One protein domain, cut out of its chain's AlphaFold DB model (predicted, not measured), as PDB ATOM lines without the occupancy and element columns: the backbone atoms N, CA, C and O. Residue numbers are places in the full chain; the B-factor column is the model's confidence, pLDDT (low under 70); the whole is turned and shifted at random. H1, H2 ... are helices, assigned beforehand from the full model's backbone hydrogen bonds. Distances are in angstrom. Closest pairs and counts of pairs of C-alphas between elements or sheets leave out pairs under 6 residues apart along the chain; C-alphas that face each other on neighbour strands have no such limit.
ATOM      1  N   ALA A  41     -40.750  -1.608   2.601       74.88
ATOM      2  CA  ALA A  41     -41.077  -1.763   1.183       74.88
ATOM      3  C   ALA A  41     -40.118  -0.969   0.285       74.88
ATOM      4  O   ALA A  41     -39.630  -1.536  -0.688       74.88
ATOM      5  N   ASP A  42     -39.775   0.266   0.658       73.69
ATOM      6  CA  ASP A  42     -38.802   1.099  -0.057       73.69
ATOM      7  C   ASP A  42     -37.435   0.401  -0.083       73.69
ATOM      8  O   ASP A  42     -36.830   0.240  -1.138       73.69
ATOM      9  N   VAL A  43     -36.988  -0.120   1.067       80.44
ATOM     10  CA  VAL A  43     -35.730  -0.879   1.166       80.44
ATOM     11  C   VAL A  43     -35.748  -2.112   0.264       80.44
ATOM     12  O   VAL A  43     -34.765  -2.397  -0.416       80.44
ATOM     13  N   ARG A  44     -36.852  -2.869   0.228       82.12
ATOM     14  CA  ARG A  44     -36.965  -4.034  -0.666       82.12
ATOM     15  C   ARG A  44     -36.866  -3.624  -2.129       82.12
ATOM     16  O   ARG A  44     -36.098  -4.242  -2.861       82.12
ATOM     17  N   GLN A  45     -37.597  -2.582  -2.516       79.44
ATOM     18  CA  GLN A  45     -37.586  -2.067  -3.876       79.44
ATOM     19  C   GLN A  45     -36.172  -1.636  -4.281       79.44
ATOM     20  O   GLN A  45     -35.646  -2.117  -5.280       79.44
ATOM     21  N   PHE A  46     -35.497  -0.832  -3.462       77.12
ATOM     22  CA  PHE A  46     -34.146  -0.372  -3.779       77.12
ATOM     23  C   PHE A  46     -33.134  -1.501  -3.889       77.12
ATOM     24  O   PHE A  46     -32.273  -1.461  -4.763       77.12
ATOM     25  N   ARG A  47     -33.256  -2.537  -3.060       83.50
ATOM     26  CA  ARG A  47     -32.398  -3.721  -3.159       83.50
ATOM     27  C   ARG A  47     -32.659  -4.509  -4.437       83.50
ATOM     28  O   ARG A  47     -31.729  -5.067  -5.013       83.50
ATOM     29  N   GLU A  48     -33.909  -4.598  -4.881       81.88
ATOM     30  CA  GLU A  48     -34.238  -5.213  -6.168       81.88
ATOM     31  C   GLU A  48     -33.641  -4.433  -7.332       81.88
ATOM     32  O   GLU A  48     -33.052  -5.038  -8.227       81.88
ATOM     33  N   GLU A  49     -33.746  -3.109  -7.300       78.81
ATOM     34  CA  GLU A  49     -33.165  -2.261  -8.329       78.81
ATOM     35  C   GLU A  49     -31.628  -2.335  -8.312       78.81
ATOM     36  O   GLU A  49     -31.028  -2.586  -9.355       78.81
ATOM     37  N   ALA A  50     -30.983  -2.245  -7.142       79.81
ATOM     38  CA  ALA A  50     -29.534  -2.407  -6.992       79.81
ATOM     39  C   ALA A  50     -29.048  -3.743  -7.575       79.81
ATOM     40  O   ALA A  50     -28.120  -3.757  -8.380       79.81
ATOM     41  N   ARG A  51     -29.739  -4.854  -7.284       84.50
ATOM     42  CA  ARG A  51     -29.439  -6.168  -7.882       84.50
ATOM     43  C   ARG A  51     -29.538  -6.168  -9.404       84.50
ATOM     44  O   ARG A  51     -28.687  -6.766 -10.066       84.50
ATOM     45  N   ARG A  52     -30.567  -5.522  -9.969       78.81
ATOM     46  CA  ARG A  52     -30.726  -5.397 -11.430       78.81
ATOM     47  C   ARG A  52     -29.557  -4.623 -12.035       78.81
ATOM     48  O   ARG A  52     -28.975  -5.096 -13.008       78.81
ATOM     49  N   PHE A  53     -29.159  -3.506 -11.427       76.50
ATOM     50  CA  PHE A  53     -28.007  -2.722 -11.883       76.50
ATOM     51  C   PHE A  53     -26.685  -3.481 -11.744       76.50
ATOM     52  O   PHE A  53     -25.883  -3.470 -12.673       76.50
ATOM     53  N   THR A  54     -26.473  -4.216 -10.649       83.50
ATOM     54  CA  THR A  54     -25.310  -5.103 -10.490       83.50
ATOM     55  C   THR A  54     -25.283  -6.197 -11.565       83.50
ATOM     56  O   THR A  54     -24.211  -6.618 -12.000       83.50
ATOM     57  N   GLY A  55     -26.442  -6.712 -11.986       81.62
ATOM     58  CA  GLY A  55     -26.562  -7.642 -13.115       81.62
ATOM     59  C   GLY A  55     -26.122  -7.000 -14.430       81.62
ATOM     60  O   GLY A  55     -25.131  -7.431 -15.016       81.62
ATOM     61  N   ALA A  56     -26.791  -5.916 -14.823       76.56
ATOM     62  CA  ALA A  56     -26.513  -5.201 -16.068       76.56
ATOM     63  C   ALA A  56     -25.063  -4.692 -16.154       76.56
ATOM     64  O   ALA A  56     -24.408  -4.810 -17.186       76.56
ATOM     65  N   GLY A  57     -24.512  -4.167 -15.055       82.25
ATOM     66  CA  GLY A  57     -23.131  -3.694 -15.027       82.25
ATOM     67  C   GLY A  57     -22.103  -4.826 -15.148       82.25
ATOM     68  O   GLY A  57     -21.035  -4.612 -15.714       82.25
ATOM     69  N   ARG A  58     -22.409  -6.045 -14.673       87.62
ATOM     70  CA  ARG A  58     -21.538  -7.218 -14.884       87.62
ATOM     71  C   ARG A  58     -21.500  -7.629 -16.349       87.62
ATOM     72  O   ARG A  58     -20.413  -7.850 -16.870       87.62
ATOM     73  N   GLU A  59     -22.658  -7.675 -17.002       82.88
ATOM     74  CA  GLU A  59     -22.753  -7.941 -18.442       82.88
ATOM     75  C   GLU A  59     -21.971  -6.889 -19.238       82.88
ATOM     76  O   GLU A  59     -21.141  -7.233 -20.077       82.88
ATOM     77  N   LEU A  60     -22.140  -5.604 -18.899       79.62
ATOM     78  CA  LEU A  60     -21.382  -4.511 -19.507       79.62
ATOM     79  C   LEU A  60     -19.873  -4.665 -19.309       79.62
ATOM     80  O   LEU A  60     -19.111  -4.539 -20.263       79.62
ATOM     81  N   ARG A  61     -19.427  -4.979 -18.091       85.69
ATOM     82  CA  ARG A  61     -18.012  -5.236 -17.805       85.69
ATOM     83  C   ARG A  61     -17.468  -6.365 -18.675       85.69
ATOM     84  O   ARG A  61     -16.368  -6.240 -19.207       85.69
ATOM     85  N   ASP A  62     -18.209  -7.457 -18.814       84.94
ATOM     86  CA  ASP A  62     -17.765  -8.601 -19.607       84.94
ATOM     87  C   ASP A  62     -17.646  -8.231 -21.095       84.94
ATOM     88  O   ASP A  62     -16.634  -8.561 -21.717       84.94
ATOM     89  N   MET A  63     -18.579  -7.436 -21.631       78.06
ATOM     90  CA  MET A  63     -18.483  -6.881 -22.989       78.06
ATOM     91  C   MET A  63     -17.265  -5.963 -23.173       78.06
ATOM     92  O   MET A  63     -16.545  -6.086 -24.163       78.06
ATOM     93  N   LEU A  64     -16.989  -5.070 -22.216       81.69
ATOM     94  CA  LEU A  64     -15.812  -4.193 -22.275       81.69
ATOM     95  C   LEU A  64     -14.518  -5.008 -22.305       81.69
ATOM     96  O   LEU A  64     -13.627  -4.721 -23.101       81.69
ATOM     97  N   ARG A  65     -14.425  -6.061 -21.486       83.44
ATOM     98  CA  ARG A  65     -13.248  -6.942 -21.450       83.44
ATOM     99  C   ARG A  65     -13.071  -7.718 -22.753       83.44
ATOM    100  O   ARG A  65     -11.938  -7.857 -23.200       83.44
ATOM    101  N   GLN A  66     -14.158  -8.181 -23.373       81.69
ATOM    102  CA  GLN A  66     -14.114  -8.820 -24.698       81.69
ATOM    103  C   GLN A  66     -13.571  -7.872 -25.774       81.69
ATOM    104  O   GLN A  66     -12.832  -8.301 -26.655       81.69
ATOM    105  N   GLN A  67     -13.882  -6.581 -25.666       77.81
ATOM    106  CA  GLN A  67     -13.383  -5.531 -26.559       77.81
ATOM    107  C   GLN A  67     -12.021  -4.962 -26.121       77.81
ATOM    108  O   GLN A  67     -11.554  -3.973 -26.677       77.81
ATOM    109  N   ASN A  68     -11.373  -5.573 -25.121       77.81
ATOM    110  CA  ASN A  68     -10.100  -5.134 -24.544       77.81
ATOM    111  C   ASN A  68     -10.116  -3.678 -24.020       77.81
ATOM    112  O   ASN A  68      -9.091  -2.996 -23.985       77.81
ATOM    113  N   LEU A  69     -11.292  -3.199 -23.606       77.62
ATOM    114  CA  LEU A  69     -11.507  -1.887 -23.008       77.62
ATOM    115  C   LEU A  69     -11.327  -1.945 -21.485       77.62
ATOM    116  O   LEU A  69     -11.656  -2.931 -20.823       77.62
ATOM    117  N   ASP A  70     -10.822  -0.850 -20.915       80.38
ATOM    118  CA  ASP A  70     -10.641  -0.723 -19.468       80.38
ATOM    119  C   ASP A  70     -11.991  -0.615 -18.738       80.38
ATOM    120  O   ASP A  70     -12.771   0.305 -18.994       80.38
ATOM    121  N   ALA A  71     -12.229  -1.539 -17.805       86.12
ATOM    122  CA  ALA A  71     -13.441  -1.631 -16.994       86.12
ATOM    123  C   ALA A  71     -13.198  -1.359 -15.494       86.12
ATOM    124  O   ALA A  71     -14.099  -1.582 -14.688       86.12
ATOM    125  N   ARG A  72     -12.013  -0.865 -15.098       89.19
ATOM    126  CA  ARG A  72     -11.660  -0.630 -13.680       89.19
ATOM    127  C   ARG A  72     -12.659   0.263 -12.945       89.19
ATOM    128  O   ARG A  72     -13.047  -0.048 -11.826       89.19
ATOM    129  N   GLU A  73     -13.087   1.362 -13.564       85.44
ATOM    130  CA  GLU A  73     -14.057   2.276 -12.943       85.44
ATOM    131  C   GLU A  73     -15.426   1.599 -12.764       85.44
ATOM    132  O   GLU A  73     -16.048   1.726 -11.710       85.44
ATOM    133  N   LEU A  74     -15.855   0.801 -13.747       88.25
ATOM    134  CA  LEU A  74     -17.087   0.021 -13.659       88.25
ATOM    135  C   LEU A  74     -17.014  -1.046 -12.557       88.25
ATOM    136  O   LEU A  74     -17.998  -1.254 -11.851       88.25
ATOM    137  N   ASP A  75     -15.857  -1.678 -12.353       91.62
ATOM    138  CA  ASP A  75     -15.648  -2.626 -11.252       91.62
ATOM    139  C   ASP A  75     -15.819  -1.964  -9.875       91.62
ATOM    140  O   ASP A  75     -16.455  -2.545  -8.990       91.62
ATOM    141  N   GLU A  76     -15.311  -0.744  -9.681       92.81
ATOM    142  CA  GLU A  76     -15.501  -0.007  -8.423       92.81
ATOM    143  C   GLU A  76     -16.969   0.392  -8.208       92.81
ATOM    144  O   GLU A  76     -17.505   0.237  -7.107       92.81
ATOM    145  N   ILE A  77     -17.667   0.821  -9.264       87.81
ATOM    146  CA  ILE A  77     -19.108   1.117  -9.208       87.81
ATOM    147  C   ILE A  77     -19.906  -0.142  -8.846       87.81
ATOM    148  O   ILE A  77     -20.789  -0.091  -7.989       87.81
ATOM    149  N   LEU A  78     -19.577  -1.292  -9.444       89.69
ATOM    150  CA  LEU A  78     -20.226  -2.575  -9.161       89.69
ATOM    151  C   LEU A  78     -20.040  -3.029  -7.711       89.69
ATOM    152  O   LEU A  78     -20.943  -3.644  -7.138       89.69
ATOM    153  N   ARG A  79     -18.890  -2.731  -7.094       93.00
ATOM    154  CA  ARG A  79     -18.678  -2.992  -5.662       93.00
ATOM    155  C   ARG A  79     -19.624  -2.157  -4.807       93.00
ATOM    156  O   ARG A  79     -20.266  -2.710  -3.919       93.00
ATOM    157  N   LYS A  80     -19.776  -0.866  -5.112       88.81
ATOM    158  CA  LYS A  80     -20.685   0.030  -4.378       88.81
ATOM    159  C   LYS A  80     -22.160  -0.287  -4.605       88.81
ATOM    160  O   LYS A  80     -22.939  -0.258  -3.658       88.81
ATOM    161  N   LEU A  81     -22.536  -0.696  -5.813       86.56
ATOM    162  CA  LEU A  81     -23.872  -1.230  -6.088       86.56
ATOM    163  C   LEU A  81     -24.177  -2.478  -5.255       86.56
ATOM    164  O   LEU A  81     -25.284  -2.614  -4.743       86.56
ATOM    165  N   ARG A  82     -23.190  -3.355  -5.050       90.56
ATOM    166  CA  ARG A  82     -23.354  -4.529  -4.187       90.56
ATOM    167  C   ARG A  82     -23.533  -4.156  -2.715       90.56
ATOM    168  O   ARG A  82     -24.295  -4.823  -2.024       90.56
ATOM    169  N   GLU A  83     -22.867  -3.108  -2.236       89.38
ATOM    170  CA  GLU A  83     -23.074  -2.588  -0.874       89.38
ATOM    171  C   GLU A  83     -24.531  -2.124  -0.677       89.38
ATOM    172  O   GLU A  83     -25.133  -2.430   0.350       89.38
ATOM    173  N   LEU A  84     -25.153  -1.518  -1.697       85.38
ATOM    174  CA  LEU A  84     -26.577  -1.151  -1.678       85.38
ATOM    175  C   LEU A  84     -27.527  -2.361  -1.620       85.38
ATOM    176  O   LEU A  84     -28.693  -2.215  -1.275       85.38
ATOM    177  N   GLU A  85     -27.077  -3.581  -1.915       85.69
ATOM    178  CA  GLU A  85     -27.915  -4.776  -1.748       85.69
ATOM    179  C   GLU A  85     -28.059  -5.193  -0.272       85.69
ATOM    180  O   GLU A  85     -28.921  -6.025   0.059       85.69
ATOM    181  N   ASP A  86     -27.248  -4.628   0.625       88.06
ATOM    182  CA  ASP A  86     -27.287  -4.890   2.058       88.06
ATOM    183  C   ASP A  86     -28.325  -4.009   2.766       88.06
ATOM    184  O   ASP A  86     -28.277  -2.782   2.751       88.06
ATOM    185  N   SER A  87     -29.256  -4.648   3.479       80.31
ATOM    186  CA  SER A  87     -30.271  -3.963   4.288       80.31
ATOM    187  C   SER A  87     -29.706  -3.059   5.394       80.31
ATOM    188  O   SER A  87     -30.427  -2.190   5.880       80.31
ATOM    189  N   ARG A  88     -28.454  -3.266   5.824       85.88
ATOM    190  CA  ARG A  88     -27.811  -2.478   6.886       85.88
ATOM    191  C   ARG A  88     -27.535  -1.040   6.456       85.88
ATOM    192  O   ARG A  88     -27.743  -0.147   7.269       85.88
ATOM    193  N   VAL A  89     -27.176  -0.829   5.190       84.12
ATOM    194  CA  VAL A  89     -26.880   0.497   4.621       84.12
ATOM    195  C   VAL A  89     -28.086   1.433   4.724       84.12
ATOM    196  O   VAL A  89     -27.946   2.616   4.984       84.12
ATOM    197  N   TYR A  90     -29.303   0.902   4.607       81.12
ATOM    198  CA  TYR A  90     -30.532   1.699   4.679       81.12
ATOM    199  C   TYR A  90     -30.884   2.189   6.090       81.12
ATOM    200  O   TYR A  90     -31.847   2.939   6.246       81.12
ATOM    201  N   LYS A  91     -30.138   1.752   7.113       81.75
ATOM    202  CA  LYS A  91     -30.270   2.252   8.488       81.75
ATOM    203  C   LYS A  91     -29.475   3.539   8.709       81.75
ATOM    204  O   LYS A  91     -29.814   4.288   9.619       81.75
ATOM    205  N   ASP A  92     -28.452   3.791   7.894       82.00
ATOM    206  CA  ASP A  92     -27.668   5.021   7.918       82.00
ATOM    207  C   ASP A  92     -27.941   5.826   6.641       82.00
ATOM    208  O   ASP A  92     -27.487   5.516   5.540       82.00
ATOM    209  N   ILE A  93     -28.718   6.895   6.798       73.06
ATOM    210  CA  ILE A  93     -29.133   7.757   5.689       73.06
ATOM    211  C   ILE A  93     -27.923   8.452   5.048       73.06
ATOM    212  O   ILE A  93     -27.930   8.687   3.839       73.06
ATOM    213  N   ASN A  94     -26.891   8.778   5.832       77.25
ATOM    214  CA  ASN A  94     -25.695   9.441   5.317       77.25
ATOM    215  C   ASN A  94     -24.854   8.466   4.494       77.25
ATOM    216  O   ASN A  94     -24.401   8.821   3.407       77.25
ATOM    217  N   GLU A  95     -24.691   7.234   4.983       80.75
ATOM    218  CA  GLU A  95     -24.004   6.169   4.249       80.75
ATOM    219  C   GLU A  95     -24.730   5.851   2.937       80.75
ATOM    220  O   GLU A  95     -24.110   5.825   1.870       80.75
ATOM    221  N   LEU A  96     -26.059   5.704   2.984       79.56
ATOM    222  CA  LEU A  96     -26.864   5.479   1.789       79.56
ATOM    223  C   LEU A  96     -26.727   6.627   0.781       79.56
ATOM    224  O   LEU A  96     -26.518   6.371  -0.404       79.56
ATOM    225  N   ALA A  97     -26.837   7.879   1.231       75.81
ATOM    226  CA  ALA A  97     -26.711   9.041   0.357       75.81
ATOM    227  C   ALA A  97     -25.321   9.104  -0.292       75.81
ATOM    228  O   ALA A  97     -25.217   9.317  -1.500       75.81
ATOM    229  N   ALA A  98     -24.259   8.845   0.475       77.75
ATOM    230  CA  ALA A  98     -22.896   8.807  -0.041       77.75
ATOM    231  C   ALA A  98     -22.712   7.711  -1.104       77.75
ATOM    232  O   ALA A  98     -22.116   7.963  -2.153       77.75
ATOM    233  N   LEU A  99     -23.263   6.515  -0.875       81.19
ATOM    234  CA  LEU A  99     -23.211   5.413  -1.838       81.19
ATOM    235  C   LEU A  99     -24.000   5.721  -3.109       81.19
ATOM    236  O   LEU A  99     -23.508   5.474  -4.209       81.19
ATOM    237  N   GLN A 100     -25.192   6.302  -2.974       72.69
ATOM    238  CA  GLN A 100     -26.002   6.727  -4.113       72.69
ATOM    239  C   GLN A 100     -25.273   7.771  -4.961       72.69
ATOM    240  O   GLN A 100     -25.190   7.605  -6.177       72.69
ATOM    241  N   THR A 101     -24.699   8.801  -4.331       77.38
ATOM    242  CA  THR A 101     -23.901   9.822  -5.025       77.38
ATOM    243  C   THR A 101     -22.676   9.213  -5.695       77.38
ATOM    244  O   THR A 101     -22.373   9.543  -6.839       77.38
ATOM    245  N   PHE A 102     -21.971   8.299  -5.028       81.19
ATOM    246  CA  PHE A 102     -20.807   7.651  -5.624       81.19
ATOM    247  C   PHE A 102     -21.180   6.859  -6.880       81.19
ATOM    248  O   PHE A 102     -20.511   6.981  -7.905       81.19
ATOM    249  N   VAL A 103     -22.248   6.059  -6.808       75.31
ATOM    250  CA  VAL A 103     -22.716   5.246  -7.934       75.31
ATOM    251  C   VAL A 103     -23.193   6.135  -9.081       75.31
ATOM    252  O   VAL A 103     -22.791   5.906 -10.220       75.31
ATOM    253  N   SER A 104     -24.006   7.160  -8.809       76.00
ATOM    254  CA  SER A 104     -24.541   8.035  -9.858       76.00
ATOM    255  C   SER A 104     -23.439   8.834 -10.555       76.00
ATOM    256  O   SER A 104     -23.370   8.849 -11.783       76.00
ATOM    257  N   GLU A 105     -22.534   9.447  -9.794       78.69
ATOM    258  CA  GLU A 105     -21.425  10.226 -10.345       78.69
ATOM    259  C   GLU A 105     -20.373   9.334 -11.014       78.69
ATOM    260  O   GLU A 105     -19.807   9.706 -12.042       78.69
ATOM    261  N   GLY A 106     -20.130   8.138 -10.470       73.62
ATOM    262  CA  GLY A 106     -19.272   7.133 -11.091       73.62
ATOM    263  C   GLY A 106     -19.801   6.699 -12.452       73.62
ATOM    264  O   GLY A 106     -19.055   6.715 -13.425       73.62
ATOM    265  N   LEU A 107     -21.095   6.384 -12.552       78.81
ATOM    266  CA  LEU A 107     -21.708   5.990 -13.822       78.81
ATOM    267  C   LEU A 107     -21.641   7.112 -14.864       78.81
ATOM    268  O   LEU A 107     -21.284   6.839 -16.005       78.81
ATOM    269  N   LYS A 108     -21.901   8.369 -14.475       75.94
ATOM    270  CA  LYS A 108     -21.781   9.527 -15.379       75.94
ATOM    271  C   LYS A 108     -20.358   9.690 -15.920       75.94
ATOM    272  O   LYS A 108     -20.170   9.887 -17.119       75.94
ATOM    273  N   ARG A 109     -19.343   9.608 -15.051       79.38
ATOM    274  CA  ARG A 109     -17.932   9.710 -15.467       79.38
ATOM    275  C   ARG A 109     -17.501   8.542 -16.343       79.38
ATOM    276  O   ARG A 109     -16.833   8.762 -17.357       79.38
ATOM    277  N   PHE A 110     -17.915   7.331 -15.982       79.19
ATOM    278  CA  PHE A 110     -17.655   6.134 -16.765       79.19
ATOM    279  C   PHE A 110     -18.263   6.259 -18.169       79.19
ATOM    280  O   PHE A 110     -17.574   6.047 -19.166       79.19
ATOM    281  N   GLU A 111     -19.525   6.685 -18.258       76.88
ATOM    282  CA  GLU A 111     -20.223   6.904 -19.524       76.88
ATOM    283  C   GLU A 111     -19.528   7.973 -20.373       76.88
ATOM    284  O   GLU A 111     -19.268   7.749 -21.555       76.88
ATOM    285  N   TYR A 112     -19.169   9.115 -19.779       77.81
ATOM    286  CA  TYR A 112     -18.431  10.167 -20.475       77.81
ATOM    287  C   TYR A 112     -17.096   9.656 -21.036       77.81
ATOM    288  O   TYR A 112     -16.776   9.888 -22.204       77.81
ATOM    289  N   THR A 113     -16.334   8.909 -20.235       76.81
ATOM    290  CA  THR A 113     -15.069   8.295 -20.664       76.81
ATOM    291  C   THR A 113     -15.280   7.303 -21.804       76.81
ATOM    292  O   THR A 113     -14.513   7.305 -22.768       76.81
ATOM    293  N   LEU A 114     -16.325   6.477 -21.721       78.75
ATOM    294  CA  LEU A 114     -16.669   5.510 -22.758       78.75
ATOM    295  C   LEU A 114     -17.060   6.211 -24.066       78.75
ATOM    296  O   LEU A 114     -16.502   5.891 -25.114       78.75
ATOM    297  N   ARG A 115     -17.946   7.216 -24.005       73.38
ATOM    298  CA  ARG A 115     -18.340   8.035 -25.164       73.38
ATOM    299  C   ARG A 115     -17.138   8.708 -25.807       73.38
ATOM    300  O   ARG A 115     -17.044   8.728 -27.029       73.38
ATOM    301  N   ARG A 116     -16.215   9.236 -25.001       77.06
ATOM    302  CA  ARG A 116     -14.998   9.864 -25.509       77.06
ATOM    303  C   ARG A 116     -14.093   8.862 -26.210       77.06
ATOM    304  O   ARG A 116     -13.657   9.156 -27.306       77.06
ATOM    305  N   LYS A 117     -13.840   7.684 -25.630       70.00
ATOM    306  CA  LYS A 117     -13.005   6.651 -26.272       70.00
ATOM    307  C   LYS A 117     -13.591   6.210 -27.612       70.00
ATOM    308  O   LYS A 117     -12.891   6.195 -28.612       70.00
ATOM    309  N   VAL A 118     -14.894   5.954 -27.643       69.25
ATOM    310  CA  VAL A 118     -15.605   5.528 -28.857       69.25
ATOM    311  C   VAL A 118     -15.677   6.655 -29.889       69.25
ATOM    312  O   VAL A 118     -15.551   6.411 -31.085       69.25
ATOM    313  N   GLY A 119     -15.884   7.895 -29.443       63.16
ATOM    314  CA  GLY A 119     -15.907   9.080 -30.297       63.16
ATOM    315  C   GLY A 119     -14.529   9.439 -30.853       63.16
ATOM    316  O   GLY A 119     -14.428   9.779 -32.027       63.16
ATOM    317  N   ASP A 120     -13.473   9.314 -30.049       59.06
ATOM    318  CA  ASP A 120     -12.081   9.491 -30.467       59.06
ATOM    319  C   ASP A 120     -11.672   8.386 -31.455       59.06
ATOM    320  O   ASP A 120     -11.022   8.698 -32.450       59.06
ATOM    321  N   ASP A 121     -12.105   7.135 -31.257       55.12
ATOM    322  CA  ASP A 121     -11.903   6.041 -32.218       55.12
ATOM    323  C   ASP A 121     -12.684   6.265 -33.517       55.12
ATOM    324  O   ASP A 121     -12.130   6.096 -34.600       55.12
ATOM    325  N   ALA A 122     -13.937   6.722 -33.444       51.22
ATOM    326  CA  ALA A 122     -14.728   7.067 -34.624       51.22
ATOM    327  C   ALA A 122     -14.107   8.240 -35.398       51.22
ATOM    328  O   ALA A 122     -14.005   8.190 -36.620       51.22
ATOM    329  N   ASN A 123     -13.643   9.277 -34.698       48.91
ATOM    330  CA  ASN A 123     -12.975  10.419 -35.313       48.91
ATOM    331  C   ASN A 123     -11.610  10.015 -35.894       48.91
ATOM    332  O   ASN A 123     -11.263  10.427 -36.996       48.91
ATOM    333  N   ARG A 124     -10.855   9.146 -35.209       47.41
ATOM    334  CA  ARG A 124      -9.597   8.584 -35.715       47.41
ATOM    335  C   ARG A 124      -9.835   7.712 -36.953       47.41
ATOM    336  O   ARG A 124      -9.109   7.891 -37.921       47.41
ATOM    337  N   ALA A 125     -10.877   6.878 -36.977       47.56
ATOM    338  CA  ALA A 125     -11.278   6.071 -38.135       47.56
ATOM    339  C   ALA A 125     -11.757   6.924 -39.327       47.56
ATOM    340  O   ALA A 125     -11.478   6.602 -40.482       47.56
ATOM    341  N   MET A 126     -12.433   8.050 -39.062       46.62
ATOM    342  CA  MET A 126     -12.788   9.039 -40.088       46.62
ATOM    343  C   MET A 126     -11.553   9.762 -40.645       46.62
ATOM    344  O   MET A 126     -11.515  10.068 -41.833       46.62
ATOM    345  N   VAL A 127     -10.534   9.997 -39.810       50.97
ATOM    346  CA  VAL A 127      -9.260  10.620 -40.207       50.97
ATOM    347  C   VAL A 127      -8.332   9.636 -40.935       50.97
ATOM    348  O   VAL A 127      -7.576  10.063 -41.804       50.97
ATOM    349  N   THR A 128      -8.392   8.333 -40.639       51.69
ATOM    350  CA  THR A 128      -7.555   7.312 -41.299       51.69
ATOM    351  C   THR A 128      -8.157   6.728 -42.574       51.69
ATOM    352  O   THR A 128      -7.431   6.053 -43.291       51.69
ATOM    353  N   GLY A 129      -9.422   7.022 -42.895       46.84
ATOM    354  CA  GLY A 129     -10.071   6.605 -44.139       46.84
ATOM    355  C   GLY A 129     -10.224   5.084 -44.257       46.84
ATOM    356  O   GLY A 129      -9.309   4.410 -44.707       46.84
ATOM    357  N   ALA A 130     -11.425   4.587 -43.944       44.09
ATOM    358  CA  ALA A 130     -11.855   3.181 -43.999       44.09
ATOM    359  C   ALA A 130     -11.403   2.309 -42.811       44.09
ATOM    360  O   ALA A 130     -10.294   1.799 -42.774       44.09
ATOM    361  N   GLU A 131     -12.287   2.116 -41.830       42.00
ATOM    362  CA  GLU A 131     -13.072   0.878 -41.671       42.00
ATOM    363  C   GLU A 131     -13.991   0.997 -40.440       42.00
ATOM    364  O   GLU A 131     -13.698   1.682 -39.463       42.00
ATOM    365  N   GLU A 132     -15.179   0.420 -40.579       44.62
ATOM    366  CA  GLU A 132     -16.389   0.562 -39.769       44.62
ATOM    367  C   GLU A 132     -16.194   0.607 -38.246       44.62
ATOM    368  O   GLU A 132     -15.692  -0.330 -37.632       44.62
ATOM    369  N   VAL A 133     -16.772   1.627 -37.600       46.69
ATOM    370  CA  VAL A 133     -17.249   1.465 -36.220       46.69
ATOM    371  C   VAL A 133     -18.247   0.298 -36.241       46.69
ATOM    372  O   VAL A 133     -19.266   0.424 -36.934       46.69
ATOM    373  N   PRO A 134     -18.012  -0.814 -35.517       52.91
ATOM    374  CA  PRO A 134     -18.915  -1.955 -35.551       52.91
ATOM    375  C   PRO A 134     -20.318  -1.503 -35.154       52.91
ATOM    376  O   PRO A 134     -20.527  -0.950 -34.069       52.91
ATOM    377  N   GLN A 135     -21.301  -1.717 -36.032       47.75
ATOM    378  CA  GLN A 135     -22.697  -1.341 -35.771       47.75
ATOM    379  C   GLN A 135     -23.231  -1.971 -34.474       47.75
ATOM    380  O   GLN A 135     -24.142  -1.426 -33.850       47.75
ATOM    381  N   GLU A 136     -22.632  -3.082 -34.042       44.06
ATOM    382  CA  GLU A 136     -22.897  -3.743 -32.764       44.06
ATOM    383  C   GLU A 136     -22.689  -2.815 -31.561       44.06
ATOM    384  O   GLU A 136     -23.496  -2.838 -30.634       44.06
ATOM    385  N   PHE A 137     -21.694  -1.922 -31.591       47.16
ATOM    386  CA  PHE A 137     -21.443  -0.998 -30.484       47.16
ATOM    387  C   PHE A 137     -22.529   0.083 -30.376       47.16
ATOM    388  O   PHE A 137     -23.004   0.396 -29.283       47.16
ATOM    389  N   ARG A 138     -22.994   0.616 -31.517       54.47
ATOM    390  CA  ARG A 138     -24.143   1.541 -31.554       54.47
ATOM    391  C   ARG A 138     -25.422   0.861 -31.080       54.47
ATOM    392  O   ARG A 138     -26.153   1.455 -30.292       54.47
ATOM    393  N   LYS A 139     -25.654  -0.385 -31.506       52.53
ATOM    394  CA  LYS A 139     -26.802  -1.182 -31.058       52.53
ATOM    395  C   LYS A 139     -26.772  -1.443 -29.558       52.53
ATOM    396  O   LYS A 139     -27.811  -1.305 -28.936       52.53
ATOM    397  N   LEU A 140     -25.617  -1.743 -28.961       54.47
ATOM    398  CA  LEU A 140     -25.511  -1.985 -27.516       54.47
ATOM    399  C   LEU A 140     -25.846  -0.742 -26.685       54.47
ATOM    400  O   LEU A 140     -26.575  -0.834 -25.697       54.47
ATOM    401  N   VAL A 141     -25.363   0.430 -27.104       53.03
ATOM    402  CA  VAL A 141     -25.694   1.699 -26.445       53.03
ATOM    403  C   VAL A 141     -27.178   2.030 -26.636       53.03
ATOM    404  O   VAL A 141     -27.868   2.330 -25.663       53.03
ATOM    405  N   GLU A 142     -27.715   1.903 -27.854       56.41
ATOM    406  CA  GLU A 142     -29.148   2.102 -28.114       56.41
ATOM    407  C   GLU A 142     -30.038   1.115 -27.356       56.41
ATOM    408  O   GLU A 142     -31.080   1.513 -26.846       56.41
ATOM    409  N   GLU A 143     -29.665  -0.160 -27.265       55.53
ATOM    410  CA  GLU A 143     -30.413  -1.176 -26.526       55.53
ATOM    411  C   GLU A 143     -30.372  -0.910 -25.022       55.53
ATOM    412  O   GLU A 143     -31.409  -1.024 -24.364       55.53
ATOM    413  N   TYR A 144     -29.237  -0.449 -24.489       49.66
ATOM    414  CA  TYR A 144     -29.124  -0.002 -23.103       49.66
ATOM    415  C   TYR A 144     -30.073   1.174 -22.819       49.66
ATOM    416  O   TYR A 144     -30.936   1.068 -21.941       49.66
ATOM    417  N   TYR A 145     -30.045   2.236 -23.630       51.84
ATOM    418  CA  TYR A 145     -30.975   3.367 -23.484       51.84
ATOM    419  C   TYR A 145     -32.441   2.983 -23.739       51.84
ATOM    420  O   TYR A 145     -33.347   3.449 -23.040       51.84
ATOM    421  N   ARG A 146     -32.712   2.086 -24.691       49.69
ATOM    422  CA  ARG A 146     -34.058   1.582 -25.007       49.69
ATOM    423  C   ARG A 146     -34.617   0.708 -23.885       49.69
ATOM    424  O   ARG A 146     -35.815   0.789 -23.612       49.69
ATOM    425  N   SER A 147     -33.789  -0.092 -23.216       43.25
ATOM    426  CA  SER A 147     -34.194  -0.903 -22.059       43.25
ATOM    427  C   SER A 147     -34.553  -0.024 -20.853       43.25
ATOM    428  O   SER A 147     -35.602  -0.227 -20.236       43.25
ATOM    429  N   LEU A 148     -33.774   1.035 -20.609       40.25
ATOM    430  CA  LEU A 148     -34.054   2.052 -19.592       40.25
ATOM    431  C   LEU A 148     -35.333   2.845 -19.903       40.25
ATOM    432  O   LEU A 148     -36.108   3.168 -19.003       40.25
ATOM    433  N   SER A 149     -35.598   3.111 -21.184       41.31
ATOM    434  CA  SER A 149     -36.787   3.843 -21.639       41.31
ATOM    435  C   SER A 149     -38.069   3.003 -21.581       41.31
ATOM    436  O   SER A 149     -39.129   3.514 -21.222       41.31
ATOM    437  N   ARG A 150     -37.996   1.699 -21.885       42.16
ATOM    438  CA  ARG A 150     -39.149   0.777 -21.821       42.16
ATOM    439  C   ARG A 150     -39.561   0.427 -20.390       42.16
ATOM    440  O   ARG A 150     -40.745   0.217 -20.147       42.16
ATOM    441  N   GLY A 151     -38.625   0.436 -19.438       37.12
ATOM    442  CA  GLY A 151     -38.934   0.296 -18.009       37.12
ATOM    443  C   GLY A 151     -39.782   1.443 -17.438       37.12
ATOM    444  O   GLY A 151     -40.424   1.271 -16.407       37.12
ATOM    445  N   LYS A 152     -39.841   2.593 -18.128       41.50
ATOM    446  CA  LYS A 152     -40.629   3.775 -17.744       41.50
ATOM    447  C   LYS A 152     -42.087   3.764 -18.232       41.50
ATOM    448  O   LYS A 152     -42.836   4.645 -17.827       41.50
TER     449      LYS A 152
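This is residues 41 to 152 of the 155 residues of an uncharacterized protein of Acidobacteria bacterium (UniProt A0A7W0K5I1). Three helices fold back and forth in two successive helical hairpins, with the short H2 between H1 and the very long H3, which makes most of the length of the model. After H3 the printed part turns back once more into H4, which touches no helix but lies near H1; residues 145 to 152, of which 145 to 150 belong to H4, stick out. There are 112 printed residues with four named helices, in the order H1, H2, H3, H4, and no named strand; the class is all helix. The whole is loose, with a radius of gyration of the C-alphas of 16.6 A, and its outline is a rod spanning 57 by 26 by 20 A.

The printed part begins with H1, residues 41 to 66. A tight link of 5 residues joins it to H2, residues 72 to 83, and the two form a helical hairpin. H1 and H2 touch, and their closest C-alphas, those of Thr 54 and Leu 78, are 5.8 A apart. They run opposite ways at a shallow tilt of 22 degrees, and H1 touches H2 with residues 50 to 61 alone. A short link of 9 residues joins H2 to H3, residues 93 to 128, in a second helical hairpin. H2 and H3 touch, with the C-alphas of Ile 77 and Val 103 the closest at 5.6 A. They run opposite ways at a shallow tilt of 25 degrees, and H3 touches H2 with residues 99 to 110 alone. H1 and H3 are apart. A short link of 6 residues joins H3 to H4, residues 135 to 150. H4 is apart from H2 and from H3. H1 and H4 are near each other, with 5 pairs of C-alphas within 10 A. In H1, H2, H3 and H4 every O i to N i+4 pair is within hydrogen-bond range.

H1 has 26 residues and measures 38.0 A from C-alpha 41 at (-41.077, -1.763, 1.183) to C-alpha 66. H2 has 12 residues, from Arg 72 to Glu 83. H3, the longest helix with 36 residues, measures 51.7 A from C-alpha 93 at (-29.133, 7.757, 5.689) to C-alpha 128. H4 has 16 residues and measures 21.7 A, ending at C-alpha 150 at (-39.149, 0.777, -21.821).

The two C-alphas farthest apart are those of Lys 91 and Gly 129, at 56.5 A. The printed part has no cut and no long link. Residues 145 to 152, of which 145 to 150 belong to H4, stand free. The mean pLDDT of the printed part is 71.3; residues 118 to 152 are under 70, and H4 has a mean of 49.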